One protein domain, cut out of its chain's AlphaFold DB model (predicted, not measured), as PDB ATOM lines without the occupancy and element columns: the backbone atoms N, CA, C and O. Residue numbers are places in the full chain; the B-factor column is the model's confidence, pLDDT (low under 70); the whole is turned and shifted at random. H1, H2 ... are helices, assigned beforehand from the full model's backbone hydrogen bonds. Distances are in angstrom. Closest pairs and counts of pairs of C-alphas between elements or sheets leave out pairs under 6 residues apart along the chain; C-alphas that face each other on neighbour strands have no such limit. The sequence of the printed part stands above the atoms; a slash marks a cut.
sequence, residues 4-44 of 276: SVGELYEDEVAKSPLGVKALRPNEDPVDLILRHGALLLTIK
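This is residues 4 to 44 of the 276 residues of an uncharacterized protein of Rhizobiales bacterium 39-66-18 (UniProt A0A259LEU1). Two very short helices, H1 and H2, lie close together at one end and a longer one, H3, at the other, joined by a winding stretch, residues 15 to 28, with no named element. After H3, residues 37 to 44 fold back toward the H1 end. The printed part has 41 residues with three named helices and no named strand; the class is all helix, with 17 residues in helices, under half. It is only just compact, close to loose, with a radius of gyration of the C-alphas of 10.5 A and spans of 26 by 21 by 18 A.

H1, residues 5 to 8, is 5.2 A long and begins at C-alpha 5, (-30.695, -38.797, 20.932). H2, residues 10 to 14, is 5.9 A long. H3, residues 29 to 36, is 10.6 A long and ends at C-alpha 36, (-39.503, -21.764, 24.377).

H1 and H2 are close but not clearly touching; their closest C-alphas, of Gly 6 and Val 13, are 6.2 A apart. H3 is apart from both. In H2 and H3 every O i to N i+4 pair is within hydrogen-bond range; H1 is too short for such a pair.

The C-alphas farthest apart, of Leu 8 and Leu 34, are 26.5 A apart. The link H1 to H2 is tight, H2 to H3 long. The printed part has no cut, and no printed residue is under 70 in pLDDT.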
ATOM      1  N   SER A   4     -26.608 -38.643  18.168       84.25
ATOM      2  CA  SER A   4     -27.417 -37.890  19.127       84.25
ATOM      3  C   SER A   4     -28.697 -38.648  19.491       84.25
ATOM      4  O   SER A   4     -29.111 -39.571  18.791       84.25
ATOM      5  N   VAL A   5     -29.378 -38.234  20.567       85.44
ATOM      6  CA  VAL A   5     -30.695 -38.797  20.932       85.44
ATOM      7  C   VAL A   5     -31.679 -38.695  19.761       85.44
ATOM      8  O   VAL A   5     -32.414 -39.641  19.513       85.44
ATOM      9  N   GLY A   6     -31.648 -37.592  19.006       86.00
ATOM     10  CA  GLY A   6     -32.503 -37.420  17.830       86.00
ATOM     11  C   GLY A   6     -32.210 -38.414  16.705       86.00
ATOM     12  O   GLY A   6     -33.129 -38.809  16.005       86.00
ATOM     13  N   GLU A   7     -30.960 -38.848  16.551       90.00
ATOM     14  CA  GLU A   7     -30.577 -39.826  15.525       90.00
ATOM     15  C   GLU A   7     -30.853 -41.271  15.956       90.00
ATOM     16  O   GLU A   7     -31.208 -42.108  15.130       90.00
ATOM     17  N   LEU A   8     -30.686 -41.584  17.244       91.31
ATOM     18  CA  LEU A   8     -30.894 -42.939  17.774       91.31
ATOM     19  C   LEU A   8     -32.368 -43.237  18.100       91.31
ATOM     20  O   LEU A   8     -32.770 -44.402  18.133       91.31
ATOM     21  N   TYR A   9     -33.165 -42.199  18.347       90.31
ATOM     22  CA  TYR A   9     -34.578 -42.277  18.729       90.31
ATOM     23  C   TYR A   9     -35.444 -41.399  17.815       90.31
ATOM     24  O   TYR A   9     -36.329 -40.682  18.277       90.31
ATOM     25  N   GLU A  10     -35.139 -41.397  16.515       87.94
ATOM     26  CA  GLU A  10     -35.797 -40.537  15.523       87.94
ATOM     27  C   GLU A  10     -37.323 -40.688  15.553       87.94
ATOM     28  O   GLU A  10     -38.046 -39.693  15.613       87.94
ATOM     29  N   ASP A  11     -37.809 -41.931  15.599       87.44
ATOM     30  CA  ASP A  11     -39.234 -42.245  15.663       87.44
ATOM     31  C   ASP A  11     -39.897 -41.695  16.930       87.44
ATOM     32  O   ASP A  11     -40.968 -41.089  16.865       87.44
ATOM     33  N   GLU A  12     -39.274 -41.904  18.090       89.25
ATOM     34  CA  GLU A  12     -39.809 -41.460  19.374       89.25
ATOM     35  C   GLU A  12     -39.787 -39.937  19.498       89.25
ATOM     36  O   GLU A  12     -40.725 -39.345  20.032       89.25
ATOM     37  N   VAL A  13     -38.742 -39.290  18.977       87.75
ATOM     38  CA  VAL A  13     -38.627 -37.832  18.954       87.75
ATOM     39  C   VAL A  13     -39.670 -37.231  18.011       87.75
ATOM     40  O   VAL A  13     -40.390 -36.321  18.419       87.75
ATOM     41  N   ALA A  14     -39.814 -37.764  16.793       87.56
ATOM     42  CA  ALA A  14     -40.751 -37.253  15.793       87.56
ATOM     43  C   ALA A  14     -42.225 -37.444  16.189       87.56
ATOM     44  O   ALA A  14     -43.062 -36.597  15.878       87.56
ATOM     45  N   LYS A  15     -42.555 -38.541  16.881       89.31
ATOM     46  CA  LYS A  15     -43.928 -38.861  17.313       89.31
ATOM     47  C   LYS A  15     -44.283 -38.284  18.686       89.31
ATOM     48  O   LYS A  15     -45.420 -38.445  19.129       89.31
ATOM     49  N   SER A  16     -43.341 -37.641  19.379       86.69
ATOM     50  CA  SER A  16     -43.579 -37.149  20.734       86.69
ATOM     51  C   SER A  16     -44.592 -35.995  20.746       86.69
ATOM     52  O   SER A  16     -44.329 -34.946  20.153       86.69
ATOM     53  N   PRO A  17     -45.708 -36.111  21.493       87.31
ATOM     54  CA  PRO A  17     -46.686 -35.029  21.619       87.31
ATOM     55  C   PRO A  17     -46.150 -33.837  22.428       87.31
ATOM     56  O   PRO A  17     -46.785 -32.787  22.465       87.31
ATOM     57  N   LEU A  18     -44.992 -33.991  23.083       84.06
ATOM     58  CA  LEU A  18     -44.371 -32.974  23.934       84.06
ATOM     59  C   LEU A  18     -43.426 -32.031  23.169       84.06
ATOM     60  O   LEU A  18     -42.873 -31.122  23.780       84.06
ATOM     61  N   GLY A  19     -43.213 -32.240  21.863       83.56
ATOM     62  CA  GLY A  19     -42.321 -31.395  21.062       83.56
ATOM     63  C   GLY A  19     -40.850 -31.542  21.462       83.56
ATOM     64  O   GLY A  19     -40.186 -30.566  21.807       83.56
ATOM     65  N   VAL A  20     -40.333 -32.774  21.444       86.94
ATOM     66  CA  VAL A  20     -38.937 -33.056  21.810       86.94
ATOM     67  C   VAL A  20     -37.996 -32.534  20.725       86.94
ATOM     68  O   VAL A  20     -38.149 -32.846  19.547       86.94
ATOM     69  N   LYS A  21     -36.981 -31.771  21.135       82.44
ATOM     70  CA  LYS A  21     -35.927 -31.271  20.250       82.44
ATOM     71  C   LYS A  21     -34.558 -31.661  20.794       82.44
ATOM     72  O   LYS A  21     -34.246 -31.396  21.953       82.44
ATOM     73  N   ALA A  22     -33.726 -32.261  19.946       83.38
ATOM     74  CA  ALA A  22     -32.321 -32.478  20.264       83.38
ATOM     75  C   ALA A  22     -31.560 -31.141  20.219       83.38
ATOM     76  O   ALA A  22     -31.631 -30.421  19.220       83.38
ATOM     77  N   LEU A  23     -30.834 -30.827  21.296       83.50
ATOM     78  CA  LEU A  23     -29.962 -29.656  21.370       83.50
ATOM     79  C   LEU A  23     -28.810 -29.804  20.369       83.50
ATOM     80  O   LEU A  23     -28.081 -30.800  20.405       83.50
ATOM     81  N   ARG A  24     -28.628 -28.822  19.483       82.56
ATOM     82  CA  ARG A  24     -27.508 -28.815  18.533       82.56
ATOM     83  C   ARG A  24     -26.247 -28.235  19.190       82.56
ATOM     84  O   ARG A  24     -26.369 -27.356  20.037       82.56
ATOM     85  N   PRO A  25     -25.033 -28.637  18.765       78.19
ATOM     86  CA  PRO A  25     -23.783 -28.191  19.395       78.19
ATOM     87  C   PRO A  25     -23.575 -26.670  19.472       78.19
ATOM     88  O   PRO A  25     -22.875 -26.204  20.363       78.19
ATOM     89  N   ASN A  26     -24.176 -25.908  18.553       84.31
ATOM     90  CA  ASN A  26     -24.021 -24.452  18.463       84.31
ATOM     91  C   ASN A  26     -25.217 -23.676  19.044       84.31
ATOM     92  O   ASN A  26     -25.282 -22.459  18.894       84.31
ATOM     93  N   GLU A  27     -26.198 -24.364  19.630       87.12
ATOM     94  CA  GLU A  27     -27.334 -23.716  20.280       87.12
ATOM     95  C   GLU A  27     -27.018 -23.457  21.757       87.12
ATOM     96  O   GLU A  27     -26.493 -24.329  22.447       87.12
ATOM     97  N   ASP A  28     -27.369 -22.266  22.252       89.62
ATOM     98  CA  ASP A  28     -27.287 -21.963  23.680       89.62
ATOM     99  C   ASP A  28     -28.477 -22.620  24.405       89.62
ATOM    100  O   ASP A  28     -29.633 -22.246  24.159       89.62
ATOM    101  N   PRO A  29     -28.233 -23.603  25.294       89.25
ATOM    102  CA  PRO A  29     -29.308 -24.269  26.015       89.25
ATOM    103  C   PRO A  29     -30.111 -23.306  26.898       89.25
ATOM    104  O   PRO A  29     -31.309 -23.520  27.067       89.25
ATOM    105  N   VAL A  30     -29.496 -22.252  27.447       92.25
ATOM    106  CA  VAL A  30     -30.182 -21.289  28.321       92.25
ATOM    107  C   VAL A  30     -31.166 -20.450  27.515       92.25
ATOM    108  O   VAL A  30     -32.326 -20.313  27.900       92.25
ATOM    109  N   ASP A  31     -30.732 -19.938  26.366       91.62
ATOM    110  CA  ASP A  31     -31.583 -19.163  25.465       91.62
ATOM    111  C   ASP A  31     -32.776 -19.986  24.954       91.62
ATOM    112  O   ASP A  31     -33.911 -19.509  24.977       91.62
ATOM    113  N   LEU A  32     -32.556 -21.254  24.581       88.56
ATOM    114  CA  LEU A  32     -33.635 -22.153  24.161       88.56
ATOM    115  C   LEU A  32     -34.665 -22.401  25.272       88.56
ATOM    116  O   LEU A  32     -35.866 -22.370  25.001       88.56
ATOM    117  N   ILE A  33     -34.210 -22.624  26.510       92.50
ATOM    118  CA  ILE A  33     -35.086 -22.781  27.682       92.50
ATOM    119  C   ILE A  33     -35.947 -21.529  27.863       92.50
ATOM    120  O   ILE A  33     -37.168 -21.638  27.966       92.50
ATOM    121  N   LEU A  34     -35.330 -20.343  27.857       94.50
ATOM    122  CA  LEU A  34     -36.023 -19.079  28.106       94.50
ATOM    123  C   LEU A  34     -37.001 -18.711  26.982       94.50
ATOM    124  O   LEU A  34     -38.120 -18.293  27.270       94.50
ATOM    125  N   ARG A  35     -36.617 -18.887  25.710       91.88
ATOM    126  CA  ARG A  35     -37.466 -18.532  24.557       91.88
ATOM    127  C   ARG A  35     -38.654 -19.464  24.370       91.88
ATOM    128  O   ARG A  35     -39.708 -19.012  23.934       91.88
ATOM    129  N   HIS A  36     -38.481 -20.752  24.651       89.06
ATOM    130  CA  HIS A  36     -39.503 -21.764  24.377       89.06
ATOM    131  C   HIS A  36     -40.220 -22.268  25.632       89.06
ATOM    132  O   HIS A  36     -41.087 -23.131  25.514       89.06
ATOM    133  N   GLY A  37     -39.864 -21.771  26.824       90.50
ATOM    134  CA  GLY A  37     -40.344 -22.342  28.086       90.50
ATOM    135  C   GLY A  37     -39.986 -23.827  28.211       90.50
ATOM    136  O   GLY A  37     -40.766 -24.610  28.748       90.50
ATOM    137  N   ALA A  38     -38.849 -24.231  27.636       90.06
ATOM    138  CA  ALA A  38     -38.467 -25.631  27.506       90.06
ATOM    139  C   ALA A  38     -37.777 -26.156  28.772       90.06
ATOM    140  O   ALA A  38     -37.136 -25.411  29.507       90.06
ATOM    141  N   LEU A  39     -37.850 -27.469  28.995       90.62
ATOM    142  CA  LEU A  39     -37.085 -28.159  30.032       90.62
ATOM    143  C   LEU A  39     -35.896 -28.885  29.397       90.62
ATOM    144  O   LEU A  39     -36.078 -29.745  28.535       90.62
ATOM    145  N   LEU A  40     -34.678 -28.581  29.851       88.94
ATOM    146  CA  LEU A  40     -33.492 -29.331  29.444       88.94
ATOM    147  C   LEU A  40     -33.410 -30.650  30.215       88.94
ATOM    148  O   LEU A  40     -33.242 -30.665  31.433       88.94
ATOM    149  N   LEU A  41     -33.461 -31.761  29.483       86.44
ATOM    150  CA  LEU A  41     -33.268 -33.102  30.025       86.44
ATOM    151  C   LEU A  41     -31.936 -33.670  29.540       86.44
ATOM    152  O   LEU A  41     -31.706 -33.820  28.343       86.44
ATOM    153  N   THR A  42     -31.061 -34.027  30.481       83.00
ATOM    154  CA  THR A  42     -29.847 -34.791  30.174       83.00
ATOM    155  C   THR A  42     -30.089 -36.250  30.522       83.00
ATOM    156  O   THR A  42     -30.096 -36.622  31.695       83.00
ATOM    157  N   ILE A  43     -30.285 -37.087  29.505       79.06
ATOM    158  CA  ILE A  43     -30.479 -38.522  29.705       79.06
ATOM    159  C   ILE A  43     -29.106 -39.159  29.918       79.06
ATOM    160  O   ILE A  43     -28.252 -39.138  29.033       79.06
ATOM    161  N   LYS A  44     -28.889 -39.715  31.110       80.62
ATOM    162  CA  LYS A  44     -27.713 -40.523  31.430       80.62
ATOM    163  C   LYS A  44     -28.176 -41.879  31.919       80.62
ATOM    164  O   LYS A  44     -29.086 -41.968  32.738       80.62
TER     165      LYS A  44